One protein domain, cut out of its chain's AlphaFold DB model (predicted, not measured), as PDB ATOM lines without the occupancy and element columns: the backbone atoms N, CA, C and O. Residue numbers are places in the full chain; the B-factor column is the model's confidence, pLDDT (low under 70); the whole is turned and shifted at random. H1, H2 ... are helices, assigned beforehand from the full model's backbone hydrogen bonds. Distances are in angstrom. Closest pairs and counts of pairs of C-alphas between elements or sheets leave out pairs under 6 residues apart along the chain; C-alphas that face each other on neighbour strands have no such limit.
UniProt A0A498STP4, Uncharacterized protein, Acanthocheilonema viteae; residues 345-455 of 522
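What this domain is: This is residues 345 to 455 of the 522 residues of an uncharacterized protein of Acanthocheilonema viteae (UniProt A0A498STP4). The longest helix, H4, and H6 lie side by side, running opposite ways, with short H5 packing on H4 at a slant. At the other end of this elongated body H1 meets the end of H6, and H2 and H3 cross H1. The printed part has 111 residues with six named helices, H1 to H6 in order, and no named strand; the class is all helix, the packing mostly crossed. The whole is compact, with a radius of gyration of the C-alphas of 14.8 A and spans of 50 by 27 by 23 A.

Where its parts are: H4, residues 397 to 413, is 24.3 A long and begins at C-alpha 397 (337.304, 175.815, 152.517). H6, residues 435 to 448, is 19.7 A long and ends at C-alpha 448 (348.137, 174.609, 146.013). H5 is residues 425 to 431, 10.1 A. H1, residues 345 to 356, is 16.8 A long and begins at C-alpha 345 (345.520, 177.627, 141.978). H2 is residues 367 to 378, 16.4 A, and H3 residues 381 to 392, 16.3 A.

How they stand to each other: H4 touches H6 with residues 404 to 411 alone, at a shallow tilt of 15 degrees, opposite ways; the closest C-alphas, of Tyr 411 and Gln 438, are 7.0 A apart. H4 touches H5 at a steep tilt of 42 degrees, with residues 407 to 411 alone; the closest C-alphas, of Ile 410 and Ile 431, are 7.2 A apart. H6 touches H1 with residues 447 to 448 alone, about perpendicular at 75 degrees; the closest C-alphas, of Leu 448 and Ala 345, are 5.7 A apart. H1 touches H2 at a steep tilt of 61 degrees, closest at the C-alphas of Ile 352 and Ile 373, 6.4 A. H1 touches H3 at a steep tilt of 66 degrees, closest at the C-alphas of Arg 349 and Met 391, 6.7 A. H1 and H4 are apart. In each of the six helices every O i to N i+4 pair is within hydrogen-bond range.

The domain as a whole: The two C-alphas farthest apart, of Asn 362 and Thr 418, are 50.1 A apart. The printed part has no cut. The link from H4 to H5 is long, with 11 residues between them. The pLDDT is under 70 at residues 358 to 365 and 413 to 425.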
ATOM      1  N   ALA A 345     345.664 178.722 141.022       88.75
ATOM      2  CA  ALA A 345     345.520 177.627 141.978       88.75
ATOM      3  C   ALA A 345     344.475 176.597 141.506       88.75
ATOM      4  O   ALA A 345     344.787 175.410 141.427       88.75
ATOM      5  N   GLN A 346     343.290 177.053 141.078       87.75
ATOM      6  CA  GLN A 346     342.260 176.175 140.499       87.75
ATOM      7  C   GLN A 346     342.751 175.480 139.223       87.75
ATOM      8  O   GLN A 346     342.561 174.278 139.048       87.75
ATOM      9  N   SER A 347     343.441 176.218 138.349       86.56
ATOM     10  CA  SER A 347     344.016 175.659 137.118       86.56
ATOM     11  C   SER A 347     345.042 174.565 137.426       86.56
ATOM     12  O   SER A 347     345.007 173.498 136.821       86.56
ATOM     13  N   THR A 348     345.908 174.792 138.418       88.31
ATOM     14  CA  THR A 348     346.936 173.832 138.847       88.31
ATOM     15  C   THR A 348     346.311 172.560 139.417       88.31
ATOM     16  O   THR A 348     346.695 171.459 139.027       88.31
ATOM     17  N   ARG A 349     345.307 172.683 140.296       89.62
ATOM     18  CA  ARG A 349     344.605 171.520 140.864       89.62
ATOM     19  C   ARG A 349     343.895 170.706 139.785       89.62
ATOM     20  O   ARG A 349     344.032 169.483 139.768       89.62
ATOM     21  N   LYS A 350     343.223 171.372 138.839       86.44
ATOM     22  CA  LYS A 350     342.594 170.716 137.685       86.44
ATOM     23  C   LYS A 350     343.612 169.939 136.845       86.44
ATOM     24  O   LYS A 350     343.393 168.766 136.570       86.44
ATOM     25  N   LEU A 351     344.755 170.551 136.524       86.94
ATOM     26  CA  LEU A 351     345.837 169.895 135.781       86.94
ATOM     27  C   LEU A 351     346.367 168.640 136.494       86.94
ATOM     28  O   LEU A 351     346.585 167.616 135.847       86.94
ATOM     29  N   ILE A 352     346.558 168.694 137.817       88.00
ATOM     30  CA  ILE A 352     347.031 167.541 138.601       88.00
ATOM     31  C   ILE A 352     346.007 166.396 138.581       88.00
ATOM     32  O   ILE A 352     346.388 165.235 138.416       88.00
ATOM     33  N   VAL A 353     344.714 166.707 138.730       86.69
ATOM     34  CA  VAL A 353     343.633 165.707 138.671       86.69
ATOM     35  C   VAL A 353     343.545 165.080 137.279       86.69
ATOM     36  O   VAL A 353     343.600 163.856 137.167       86.69
ATOM     37  N   ASP A 354     343.505 165.902 136.229       83.06
ATOM     38  CA  ASP A 354     343.400 165.455 134.836       83.06
ATOM     39  C   ASP A 354     344.605 164.583 134.423       83.06
ATOM     40  O   ASP A 354     344.444 163.579 133.722       83.06
ATOM     41  N   MET A 355     345.818 164.911 134.895       82.19
ATOM     42  CA  MET A 355     347.013 164.086 134.680       82.19
ATOM     43  C   MET A 355     346.876 162.717 135.351       82.19
ATOM     44  O   MET A 355     347.211 161.694 134.752       82.19
ATOM     45  N   ASN A 356     346.402 162.686 136.596       80.56
ATOM     46  CA  ASN A 356     346.252 161.445 137.345       80.56
ATOM     47  C   ASN A 356     345.142 160.545 136.771       80.56
ATOM     48  O   ASN A 356     345.222 159.326 136.903       80.56
ATOM     49  N   ASP A 357     344.135 161.134 136.127       78.62
ATOM     50  CA  ASP A 357     343.035 160.411 135.480       78.62
ATOM     51  C   ASP A 357     343.360 159.983 134.035       78.62
ATOM     52  O   ASP A 357     342.520 159.386 133.362       78.62
ATOM     53  N   GLY A 358     344.585 160.242 133.558       67.38
ATOM     54  CA  GLY A 358     345.038 159.855 132.217       67.38
ATOM     55  C   GLY A 358     344.413 160.679 131.087       67.38
ATOM     56  O   GLY A 358     344.524 160.316 129.919       67.38
ATOM     57  N   LEU A 359     343.765 161.804 131.405       62.66
ATOM     58  CA  LEU A 359     343.072 162.661 130.435       62.66
ATOM     59  C   LEU A 359     344.027 163.580 129.653       62.66
ATOM     60  O   LEU A 359     343.625 164.222 128.685       62.66
ATOM     61  N   LEU A 360     345.296 163.641 130.066       59.75
ATOM     62  CA  LEU A 360     346.277 164.642 129.640       59.75
ATOM     63  C   LEU A 360     347.455 164.079 128.825       59.75
ATOM     64  O   LEU A 360     348.451 164.774 128.649       59.75
ATOM     65  N   GLU A 361     347.359 162.855 128.289       50.91
ATOM     66  CA  GLU A 361     348.494 162.136 127.673       50.91
ATOM     67  C   GLU A 361     349.175 162.836 126.468       50.91
ATOM     68  O   GLU A 361     350.199 162.341 126.010       50.91
ATOM     69  N   ASN A 362     348.700 163.991 125.964       49.16
ATOM     70  CA  ASN A 362     349.272 164.654 124.774       49.16
ATOM     71  C   ASN A 362     349.251 166.207 124.746       49.16
ATOM     72  O   ASN A 362     349.381 166.782 123.663       49.16
ATOM     73  N   LEU A 363     349.097 166.928 125.866       49.34
ATOM     74  CA  LEU A 363     349.162 168.406 125.852       49.34
ATOM     75  C   LEU A 363     350.510 168.911 126.379       49.34
ATOM     76  O   LEU A 363     350.922 168.577 127.485       49.34
ATOM     77  N   THR A 364     351.178 169.761 125.597       53.06
ATOM     78  CA  THR A 364     352.328 170.557 126.042       53.06
ATOM     79  C   THR A 364     351.898 171.490 127.172       53.06
ATOM     80  O   THR A 364     351.222 172.489 126.923       53.06
ATOM     81  N   SER A 365     352.277 171.155 128.405       60.41
ATOM     82  CA  SER A 365     352.178 172.024 129.577       60.41
ATOM     83  C   SER A 365     353.194 173.170 129.476       60.41
ATOM     84  O   SER A 365     354.263 173.033 128.878       60.41
ATOM     85  N   ASN A 366     352.864 174.331 130.042       72.25
ATOM     86  CA  ASN A 366     353.822 175.423 130.211       72.25
ATOM     87  C   ASN A 366     354.905 175.016 131.235       72.25
ATOM     88  O   ASN A 366     354.631 174.226 132.136       72.25
ATOM     89  N   GLU A 367     356.113 175.588 131.163       72.00
ATOM     90  CA  GLU A 367     357.229 175.292 132.081       72.00
ATOM     91  C   GLU A 367     356.849 175.469 133.561       72.00
ATOM     92  O   GLU A 367     357.282 174.699 134.418       72.00
ATOM     93  N   ASN A 368     356.014 176.469 133.867       74.31
ATOM     94  CA  ASN A 368     355.519 176.701 135.225       74.31
ATOM     95  C   ASN A 368     354.550 175.606 135.687       74.31
ATOM     96  O   ASN A 368     354.660 175.147 136.818       74.31
ATOM     97  N   ASP A 369     353.636 175.172 134.819       78.88
ATOM     98  CA  ASP A 369     352.656 174.129 135.141       78.88
ATOM     99  C   ASP A 369     353.358 172.778 135.315       78.88
ATOM    100  O   ASP A 369     353.052 172.015 136.230       78.88
ATOM    101  N   GLN A 370     354.367 172.516 134.479       80.88
ATOM    102  CA  GLN A 370     355.196 171.323 134.578       80.88
ATOM    103  C   GLN A 370     355.977 171.281 135.896       80.88
ATOM    104  O   GLN A 370     356.036 170.233 136.537       80.88
ATOM    105  N   ARG A 371     356.506 172.426 136.348       84.19
ATOM    106  CA  ARG A 371     357.176 172.533 137.649       84.19
ATOM    107  C   ARG A 371     356.238 172.193 138.807       84.19
ATOM    108  O   ARG A 371     356.644 171.452 139.695       84.19
ATOM    109  N   GLU A 372     355.003 172.695 138.810       84.62
ATOM    110  CA  GLU A 372     354.034 172.368 139.869       84.62
ATOM    111  C   GLU A 372     353.662 170.878 139.871       84.62
ATOM    112  O   GLU A 372     353.553 170.259 140.929       84.62
ATOM    113  N   ILE A 373     353.529 170.274 138.687       84.94
ATOM    114  CA  ILE A 373     353.293 168.833 138.534       84.94
ATOM    115  C   ILE A 373     354.473 168.016 139.075       84.94
ATOM    116  O   ILE A 373     354.270 166.998 139.739       84.94
ATOM    117  N   ASP A 374     355.705 168.425 138.788       86.06
ATOM    118  CA  ASP A 374     356.890 167.698 139.240       86.06
ATOM    119  C   ASP A 374     357.096 167.863 140.753       86.06
ATOM    120  O   ASP A 374     357.284 166.856 141.438       86.06
ATOM    121  N   ASN A 375     356.877 169.066 141.298       87.94
ATOM    122  CA  ASN A 375     356.796 169.296 142.746       87.94
ATOM    123  C   ASN A 375     355.745 168.379 143.396       87.94
ATOM    124  O   ASN A 375     356.004 167.760 144.427       87.94
ATOM    125  N   PHE A 376     354.567 168.237 142.775       89.19
ATOM    126  CA  PHE A 376     353.527 167.330 143.253       89.19
ATOM    127  C   PHE A 376     353.990 165.866 143.241       89.19
ATOM    128  O   PHE A 376     353.724 165.130 144.192       89.19
ATOM    129  N   LYS A 377     354.704 165.416 142.200       86.19
ATOM    130  CA  LYS A 377     355.244 164.047 142.119       86.19
ATOM    131  C   LYS A 377     356.326 163.775 143.159       86.19
ATOM    132  O   LYS A 377     356.415 162.634 143.613       86.19
ATOM    133  N   GLU A 378     357.116 164.774 143.534       86.25
ATOM    134  CA  GLU A 378     358.164 164.649 144.554       86.25
ATOM    135  C   GLU A 378     357.602 164.458 145.973       86.25
ATOM    136  O   GLU A 378     358.289 163.922 146.845       86.25
ATOM    137  N   LEU A 379     356.333 164.811 146.208       86.06
ATOM    138  CA  LEU A 379     355.688 164.597 147.501       86.06
ATOM    139  C   LEU A 379     355.588 163.101 147.869       86.06
ATOM    140  O   LEU A 379     355.389 162.238 147.003       86.06
ATOM    141  N   PRO A 380     355.602 162.768 149.177       85.44
ATOM    142  CA  PRO A 380     355.359 161.409 149.645       85.44
ATOM    143  C   PRO A 380     354.037 160.837 149.114       85.44
ATOM    144  O   PRO A 380     353.005 161.507 149.127       85.44
ATOM    145  N   SER A 381     354.038 159.562 148.716       84.50
ATOM    146  CA  SER A 381     352.893 158.912 148.055       84.50
ATOM    147  C   SER A 381     351.572 159.048 148.820       84.50
ATOM    148  O   SER A 381     350.553 159.365 148.213       84.50
ATOM    149  N   LYS A 382     351.586 158.871 150.147       83.56
ATOM    150  CA  LYS A 382     350.402 159.045 151.003       83.56
ATOM    151  C   LYS A 382     349.906 160.499 151.048       83.56
ATOM    152  O   LYS A 382     348.700 160.712 151.023       83.56
ATOM    153  N   VAL A 383     350.810 161.486 151.042       83.88
ATOM    154  CA  VAL A 383     350.451 162.916 150.968       83.88
ATOM    155  C   VAL A 383     349.823 163.227 149.612       83.88
ATOM    156  O   VAL A 383     348.755 163.824 149.564       83.88
ATOM    157  N   ARG A 384     350.416 162.749 148.509       88.69
ATOM    158  CA  ARG A 384     349.837 162.911 147.164       88.69
ATOM    159  C   ARG A 384     348.436 162.328 147.060       88.69
ATOM    160  O   ARG A 384     347.551 162.994 146.543       88.69
ATOM    161  N   LEU A 385     348.240 161.098 147.539       87.19
ATOM    162  CA  LEU A 385     346.937 160.432 147.506       87.19
ATOM    163  C   LEU A 385     345.893 161.211 148.306       87.19
ATOM    164  O   LEU A 385     344.779 161.380 147.828       87.19
ATOM    165  N   HIS A 386     346.268 161.732 149.474       88.12
ATOM    166  CA  HIS A 386     345.380 162.569 150.270       88.12
ATOM    167  C   HIS A 386     345.021 163.877 149.563       88.12
ATOM    168  O   HIS A 386     343.851 164.219 149.475       88.12
ATOM    169  N   LEU A 387     346.006 164.584 149.000       89.50
ATOM    170  CA  LEU A 387     345.752 165.818 148.255       89.50
ATOM    171  C   LEU A 387     344.888 165.560 147.012       89.50
ATOM    172  O   LEU A 387     343.981 166.340 146.738       89.50
ATOM    173  N   LEU A 388     345.124 164.463 146.283       89.50
ATOM    174  CA  LEU A 388     344.281 164.044 145.155       89.50
ATOM    175  C   LEU A 388     342.846 163.781 145.589       89.50
ATOM    176  O   LEU A 388     341.922 164.224 144.914       89.50
ATOM    177  N   ASP A 389     342.663 163.087 146.709       88.31
ATOM    178  CA  ASP A 389     341.342 162.841 147.271       88.31
ATOM    179  C   ASP A 389     340.651 164.158 147.644       88.31
ATOM    180  O   ASP A 389     339.525 164.401 147.223       88.31
ATOM    181  N   MET A 390     341.364 165.076 148.307       88.88
ATOM    182  CA  MET A 390     340.833 166.399 148.643       88.88
ATOM    183  C   MET A 390     340.410 167.207 147.406       88.88
ATOM    184  O   MET A 390     339.362 167.855 147.425       88.88
ATOM    185  N   MET A 391     341.208 167.166 146.332       88.81
ATOM    186  CA  MET A 391     340.905 167.848 145.067       88.81
ATOM    187  C   MET A 391     339.691 167.229 144.366       88.81
ATOM    188  O   MET A 391     338.812 167.955 143.905       88.81
ATOM    189  N   LYS A 392     339.601 165.895 144.323       84.38
ATOM    190  CA  LYS A 392     338.489 165.174 143.680       84.38
ATOM    191  C   LYS A 392     337.178 165.296 144.450       84.38
ATOM    192  O   LYS A 392     336.122 165.413 143.837       84.38
ATOM    193  N   GLN A 393     337.242 165.276 145.779       82.50
ATOM    194  CA  GLN A 393     336.071 165.393 146.650       82.50
ATOM    195  C   GLN A 393     335.603 166.840 146.855       82.50
ATOM    196  O   GLN A 393     334.561 167.045 147.473       82.50
ATOM    197  N   GLN A 394     336.348 167.836 146.354       76.62
ATOM    198  CA  GLN A 394     336.026 169.263 146.497       76.62
ATOM    199  C   GLN A 394     335.801 169.656 147.962       76.62
ATOM    200  O   GLN A 394     334.771 170.211 148.355       76.62
ATOM    201  N   VAL A 395     336.797 169.326 148.783       81.06
ATOM    202  CA  VAL A 395     336.778 169.551 150.228       81.06
ATOM    203  C   VAL A 395     336.503 171.021 150.552       81.06
ATOM    204  O   VAL A 395     336.989 171.947 149.896       81.06
ATOM    205  N   LYS A 396     335.704 171.258 151.598       82.00
ATOM    206  CA  LYS A 396     335.248 172.607 151.946       82.00
ATOM    207  C   LYS A 396     336.414 173.497 152.385       82.00
ATOM    208  O   LYS A 396     337.370 173.053 153.018       82.00
ATOM    209  N   THR A 397     336.296 174.805 152.139       84.38
ATOM    210  CA  THR A 397     337.304 175.815 152.517       84.38
ATOM    211  C   THR A 397     337.721 175.745 153.993       84.38
ATOM    212  O   THR A 397     338.904 175.874 154.302       84.38
ATOM    213  N   ASN A 398     336.782 175.507 154.912       83.25
ATOM    214  CA  ASN A 398     337.067 175.362 156.343       83.25
ATOM    215  C   ASN A 398     337.863 174.086 156.664       83.25
ATOM    216  O   ASN A 398     338.717 174.112 157.543       83.25
ATOM    217  N   GLU A 399     337.606 172.983 155.965       85.00
ATOM    218  CA  GLU A 399     338.310 171.711 156.149       85.00
ATOM    219  C   GLU A 399     339.753 171.803 155.634       85.00
ATOM    220  O   GLU A 399     340.676 171.417 156.351       85.00
ATOM    221  N   ILE A 400     339.968 172.434 154.472       87.75
ATOM    222  CA  ILE A 400     341.310 172.753 153.955       87.75
ATOM    223  C   ILE A 400     342.076 173.640 154.945       87.75
ATOM    224  O   ILE A 400     343.226 173.357 155.280       87.75
ATOM    225  N   GLN A 401     341.437 174.693 155.466       85.69
ATOM    226  CA  GLN A 401     342.058 175.569 156.459       85.69
ATOM    227  C   GLN A 401     342.459 174.794 157.722       85.69
ATOM    228  O   GLN A 401     343.572 174.959 158.216       85.69
ATOM    229  N   LEU A 402     341.564 173.948 158.237       86.12
ATOM    230  CA  LEU A 402     341.817 173.125 159.418       86.12
ATOM    231  C   LEU A 402     342.962 172.136 159.205       86.12
ATOM    232  O   LEU A 402     343.741 171.908 160.128       86.12
ATOM    233  N   PHE A 403     343.060 171.555 158.012       88.00
ATOM    234  CA  PHE A 403     344.151 170.668 157.635       88.00
ATOM    235  C   PHE A 403     345.500 171.400 157.650       88.00
ATOM    236  O   PHE A 403     346.429 170.951 158.320       88.00
ATOM    237  N   VAL A 404     345.585 172.572 157.015       88.12
ATOM    238  CA  VAL A 404     346.816 173.380 157.003       88.12
ATOM    239  C   VAL A 404     347.184 173.864 158.404       88.12
ATOM    240  O   VAL A 404     348.345 173.772 158.787       88.12
ATOM    241  N   GLU A 405     346.215 174.320 159.204       85.38
ATOM    242  CA  GLU A 405     346.458 174.729 160.595       85.38
ATOM    243  C   GLU A 405     347.032 173.584 161.440       85.38
ATOM    244  O   GLU A 405     347.962 173.811 162.207       85.38
ATOM    245  N   LYS A 406     346.531 172.352 161.272       84.50
ATOM    246  CA  LYS A 406     347.083 171.174 161.959       84.50
ATOM    247  C   LYS A 406     348.524 170.888 161.537       84.50
ATOM    248  O   LYS A 406     349.347 170.602 162.399       84.50
ATOM    249  N   LEU A 407     348.838 170.971 160.242       84.88
ATOM    250  CA  LEU A 407     350.206 170.764 159.753       84.88
ATOM    251  C   LEU A 407     351.170 171.843 160.256       84.88
ATOM    252  O   LEU A 407     352.291 171.518 160.637       84.88
ATOM    253  N   GLU A 408     350.738 173.106 160.309       84.75
ATOM    254  CA  GLU A 408     351.523 174.188 160.913       84.75
ATOM    255  C   GLU A 408     351.750 173.971 162.404       84.75
ATOM    256  O   GLU A 408     352.867 174.139 162.882       84.75
ATOM    257  N   ASP A 409     350.700 173.591 163.137       80.38
ATOM    258  CA  ASP A 409     350.814 173.316 164.561       80.38
ATOM    259  C   ASP A 409     351.806 172.156 164.783       80.38
ATOM    260  O   ASP A 409     352.696 172.278 165.617       80.38
ATOM    261  N   ILE A 410     351.755 171.081 163.987       79.38
ATOM    262  CA  ILE A 410     352.742 169.990 164.056       79.38
ATOM    263  C   ILE A 410     354.158 170.497 163.747       79.38
ATOM    264  O   ILE A 410     355.076 170.230 164.513       79.38
ATOM    265  N   TYR A 411     354.340 171.258 162.667       80.69
ATOM    266  CA  TYR A 411     355.638 171.820 162.277       80.69
ATOM    267  C   TYR A 411     356.251 172.719 163.366       80.69
ATOM    268  O   TYR A 411     357.452 172.649 163.636       80.69
ATOM    269  N   ASP A 412     355.423 173.539 164.022       77.31
ATOM    270  CA  ASP A 412     355.837 174.417 165.117       77.31
ATOM    271  C   ASP A 412     356.214 173.618 166.380       77.31
ATOM    272  O   ASP A 412     357.188 173.965 167.054       77.31
ATOM    273  N   HIS A 413     355.475 172.540 166.687       69.50
ATOM    274  CA  HIS A 413     355.657 171.722 167.896       69.50
ATOM    275  C   HIS A 413     356.657 170.567 167.727       69.50
ATOM    276  O   HIS A 413     357.143 170.060 168.732       69.50
ATOM    277  N   CYS A 414     357.069 170.204 166.505       59.94
ATOM    278  CA  CYS A 414     358.184 169.275 166.251       59.94
ATOM    279  C   CYS A 414     359.519 169.742 166.873       59.94
ATOM    280  O   CYS A 414     360.466 168.964 166.970       59.94
ATOM    281  N   LYS A 415     359.602 171.005 167.318       54.66
ATOM    282  CA  LYS A 415     360.728 171.548 168.095       54.66
ATOM    283  C   LYS A 415     360.745 171.079 169.557       54.66
ATOM    284  O   LYS A 415     361.817 171.062 170.158       54.66
ATOM    285  N   ASP A 416     359.602 170.672 170.105       48.41
ATOM    286  CA  ASP A 416     359.445 170.213 171.484       48.41
ATOM    287  C   ASP A 416     359.233 168.690 171.505       48.41
ATOM    288  O   ASP A 416     358.177 168.172 171.156       48.41
ATOM    289  N   VAL A 417     360.249 167.950 171.957       46.53
ATOM    290  CA  VAL A 417     360.387 166.473 171.889       46.53
ATOM    291  C   VAL A 417     359.311 165.680 172.677       46.53
ATOM    292  O   VAL A 417     359.435 164.473 172.852       46.53
ATOM    293  N   THR A 418     358.242 166.303 173.194       47.59
ATOM    294  CA  THR A 418     357.368 165.677 174.216       47.59
ATOM    295  C   THR A 418     355.848 165.722 173.998       47.59
ATOM    296  O   THR A 418     355.113 165.347 174.906       47.59
ATOM    297  N   LEU A 419     355.336 166.068 172.815       44.12
ATOM    298  CA  LEU A 419     353.903 165.940 172.467       44.12
ATOM    299  C   LEU A 419     353.814 165.491 170.994       44.12
ATOM    300  O   LEU A 419     354.567 166.005 170.181       44.12
ATOM    301  N   SER A 420     352.994 164.552 170.523       44.09
ATOM    302  CA  SER A 420     351.669 164.065 170.918       44.09
ATOM    303  C   SER A 420     351.414 162.732 170.189       44.09
ATOM    304  O   SER A 420     351.946 162.527 169.097       44.09
ATOM    305  N   GLU A 421     350.558 161.858 170.727       46.47
ATOM    306  CA  GLU A 421     349.919 160.799 169.931       46.47
ATOM    307  C   GLU A 421     349.145 161.478 168.791       46.47
ATOM    308  O   GLU A 421     348.206 162.238 169.028       46.47
ATOM    309  N   ALA A 422     349.619 161.316 167.556       47.72
ATOM    310  CA  ALA A 422     348.922 161.798 166.375       47.72
ATOM    311  C   ALA A 422     347.925 160.719 165.938       47.72
ATOM    312  O   ALA A 422     348.337 159.616 165.575       47.72
ATOM    313  N   ASP A 423     346.632 161.052 165.972       50.53
ATOM    314  CA  ASP A 423     345.502 160.156 165.653       50.53
ATOM    315  C   ASP A 423     345.417 159.752 164.164       50.53
ATOM    316  O   ASP A 423     344.571 158.945 163.786       50.53
ATOM    317  N   ASP A 424     346.262 160.319 163.297       66.06
ATOM    318  CA  ASP A 424     346.173 160.184 161.841       66.06
ATOM    319  C   ASP A 424     347.528 159.789 161.228       66.06
ATOM    320  O   ASP A 424     348.554 160.440 161.462       66.06
ATOM    321  N   ASP A 425     347.518 158.743 160.400       64.12
ATOM    322  CA  ASP A 425     348.663 158.216 159.652       64.12
ATOM    323  C   ASP A 425     349.428 159.315 158.895       64.12
ATOM    324  O   ASP A 425     350.659 159.287 158.825       64.12
ATOM    325  N   LEU A 426     348.716 160.293 158.322       70.62
ATOM    326  CA  LEU A 426     349.316 161.415 157.586       70.62
ATOM    327  C   LEU A 426     350.144 162.332 158.483       70.62
ATOM    328  O   LEU A 426     351.213 162.791 158.080       70.62
ATOM    329  N   GLN A 427     349.668 162.577 159.700       70.19
ATOM    330  CA  GLN A 427     350.344 163.433 160.668       70.19
ATOM    331  C   GLN A 427     351.606 162.744 161.195       70.19
ATOM    332  O   GLN A 427     352.659 163.375 161.269       70.19
ATOM    333  N   GLN A 428     351.548 161.432 161.445       70.31
ATOM    334  CA  GLN A 428     352.731 160.645 161.813       70.31
ATOM    335  C   GLN A 428     353.790 160.642 160.704       70.31
ATOM    336  O   GLN A 428     354.979 160.810 160.973       70.31
ATOM    337  N   LEU A 429     353.366 160.511 159.443       70.56
ATOM    338  CA  LEU A 429     354.259 160.584 158.285       70.56
ATOM    339  C   LEU A 429     354.881 161.955 158.081       70.56
ATOM    340  O   LEU A 429     355.995 162.021 157.575       70.56
ATOM    341  N   PHE A 430     354.176 163.026 158.438       76.88
ATOM    342  CA  PHE A 430     354.709 164.380 158.385       76.88
ATOM    343  C   PHE A 430     355.772 164.592 159.477       76.88
ATOM    344  O   PHE A 430     356.861 165.071 159.175       76.88
ATOM    345  N   ILE A 431     355.523 164.131 160.710       74.75
ATOM    346  CA  ILE A 431     356.464 164.226 161.847       74.75
ATOM    347  C   ILE A 431     357.788 163.495 161.569       74.75
ATOM    348  O   ILE A 431     358.848 163.974 161.952       74.75
ATOM    349  N   GLN A 432     357.748 162.354 160.876       74.31
ATOM    350  CA  GLN A 432     358.934 161.536 160.573       74.31
ATOM    351  C   GLN A 432     359.875 162.136 159.506       74.31
ATOM    352  O   GLN A 432     360.909 161.539 159.201       74.31
ATOM    353  N   ARG A 433     359.517 163.275 158.903       78.00
ATOM    354  CA  ARG A 433     360.278 163.932 157.827       78.00
ATOM    355  C   ARG A 433     361.295 164.928 158.362       78.00
ATOM    356  O   ARG A 433     361.204 165.376 159.502       78.00
ATOM    357  N   THR A 434     362.266 165.288 157.525       82.75
ATOM    358  CA  THR A 434     363.199 166.368 157.874       82.75
ATOM    359  C   THR A 434     362.476 167.716 157.905       82.75
ATOM    360  O   THR A 434     361.439 167.889 157.265       82.75
ATOM    361  N   GLN A 435     363.029 168.693 158.627       81.81
ATOM    362  CA  GLN A 435     362.441 170.035 158.715       81.81
ATOM    363  C   GLN A 435     362.263 170.679 157.330       81.81
ATOM    364  O   GLN A 435     361.240 171.310 157.071       81.81
ATOM    365  N   ASP A 436     363.237 170.492 156.436       82.31
ATOM    366  CA  ASP A 436     363.201 171.036 155.077       82.31
ATOM    367  C   ASP A 436     362.099 170.376 154.237       82.31
ATOM    368  O   ASP A 436     361.363 171.065 153.533       82.31
ATOM    369  N   GLU A 437     361.921 169.056 154.367       84.38
ATOM    370  CA  GLU A 437     360.830 168.318 153.719       84.38
ATOM    371  C   GLU A 437     359.457 168.741 154.257       84.38
ATOM    372  O   GLU A 437     358.525 168.942 153.480       84.38
ATOM    373  N   GLN A 438     359.317 168.908 155.577       84.19
ATOM    374  CA  GLN A 438     358.077 169.392 156.189       84.19
ATOM    375  C   GLN A 438     357.731 170.801 155.699       84.19
ATOM    376  O   GLN A 438     356.584 171.060 155.329       84.19
ATOM    377  N   ASN A 439     358.721 171.697 155.656       86.44
ATOM    378  CA  ASN A 439     358.551 173.060 155.170       86.44
ATOM    379  C   ASN A 439     358.171 173.082 153.681       86.44
ATOM    380  O   ASN A 439     357.238 173.782 153.300       86.44
ATOM    381  N   PHE A 440     358.833 172.269 152.851       87.88
ATOM    382  CA  PHE A 440     358.493 172.122 151.435       87.88
ATOM    383  C   PHE A 440     357.047 171.650 151.237       87.88
ATOM    384  O   PHE A 440     356.293 172.280 150.500       87.88
ATOM    385  N   ILE A 441     356.636 170.581 151.931       88.12
ATOM    386  CA  ILE A 441     355.268 170.046 151.854       88.12
ATOM    387  C   ILE A 441     354.252 171.113 152.278       88.12
ATOM    388  O   ILE A 441     353.242 171.310 151.603       88.12
ATOM    389  N   LEU A 442     354.507 171.811 153.387       88.50
ATOM    390  CA  LEU A 442     353.600 172.818 153.926       88.50
ATOM    391  C   LEU A 442     353.441 174.017 152.980       88.50
ATOM    392  O   LEU A 442     352.314 174.430 152.704       88.50
ATOM    393  N   GLU A 443     354.545 174.558 152.465       89.12
ATOM    394  CA  GLU A 443     354.519 175.674 151.514       89.12
ATOM    395  C   GLU A 443     353.868 175.269 150.190       89.12
ATOM    396  O   GLU A 443     353.067 176.031 149.645       89.12
ATOM    397  N   PHE A 444     354.110 174.043 149.716       90.25
ATOM    398  CA  PHE A 444     353.440 173.520 148.532       90.25
ATOM    399  C   PHE A 444     351.923 173.406 148.735       90.25
ATOM    400  O   PHE A 444     351.162 173.872 147.894       90.25
ATOM    401  N   ILE A 445     351.450 172.861 149.864       90.44
ATOM    402  CA  ILE A 445     350.006 172.760 150.160       90.44
ATOM    403  C   ILE A 445     349.368 174.152 150.261       90.44
ATOM    404  O   ILE A 445     348.276 174.375 149.733       90.44
ATOM    405  N   LYS A 446     350.046 175.107 150.910       90.38
ATOM    406  CA  LYS A 446     349.582 176.500 150.987       90.38
ATOM    407  C   LYS A 446     349.499 177.152 149.612       90.38
ATOM    408  O   LYS A 446     348.540 177.875 149.356       90.38
ATOM    409  N   HIS A 447     350.471 176.899 148.738       89.31
ATOM    410  CA  HIS A 447     350.444 177.369 147.356       89.31
ATOM    411  C   HIS A 447     349.288 176.729 146.577       89.31
ATOM    412  O   HIS A 447     348.501 177.434 145.944       89.31
ATOM    413  N   LEU A 448     349.144 175.407 146.701       90.50
ATOM    414  CA  LEU A 448     348.137 174.609 146.013       90.50
ATOM    415  C   LEU A 448     346.718 175.056 146.354       90.50
ATOM    416  O   LEU A 448     345.882 175.050 145.463       90.50
ATOM    417  N   PHE A 449     346.448 175.469 147.597       91.31
ATOM    418  CA  PHE A 449     345.138 175.946 148.066       91.31
ATOM    419  C   PHE A 449     345.118 177.444 148.411       91.31
ATOM    420  O   PHE A 449     344.314 177.891 149.236       91.31
ATOM    421  N   ARG A 450     346.005 178.239 147.803       89.38
ATOM    422  CA  ARG A 450     346.184 179.666 148.129       89.38
ATOM    423  C   ARG A 450     344.889 180.472 148.058       89.38
ATOM    424  O   ARG A 450     344.673 181.372 148.858       89.38
ATOM    425  N   ASP A 451     344.026 180.137 147.118       89.31
ATOM    426  CA  ASP A 451     342.717 180.741 146.909       89.31
ATOM    427  C   ASP A 451     341.732 180.429 148.055       89.31
ATOM    428  O   ASP A 451     341.049 181.330 148.551       89.31
ATOM    429  N   HIS A 452     341.700 179.190 148.562       89.12
ATOM    430  CA  HIS A 452     340.913 178.827 149.754       89.12
ATOM    431  C   HIS A 452     341.438 179.533 151.015       89.12
ATOM    432  O   HIS A 452     340.660 179.907 151.902       89.12
ATOM    433  N   LEU A 453     342.755 179.732 151.064       87.44
ATOM    434  CA  LEU A 453     343.521 180.319 152.162       87.44
ATOM    435  C   LEU A 453     343.696 181.847 152.059       87.44
ATOM    436  O   LEU A 453     344.343 182.452 152.923       87.44
ATOM    437  N   TYR A 454     343.121 182.468 151.025       85.31
ATOM    438  CA  TYR A 454     343.270 183.891 150.737       85.31
ATOM    439  C   TYR A 454     342.810 184.753 151.917       85.31
ATOM    440  O   TYR A 454     341.745 184.523 152.498       85.31
ATOM    441  N   GLY A 455     343.621 185.744 152.296       72.88
ATOM    442  CA  GLY A 455     343.350 186.609 153.445       72.88
ATOM    443  C   GLY A 455     343.619 185.980 154.821       72.88
ATOM    444  O   GLY A 455     343.400 186.645 155.838       72.88
TER     445      GLY A 455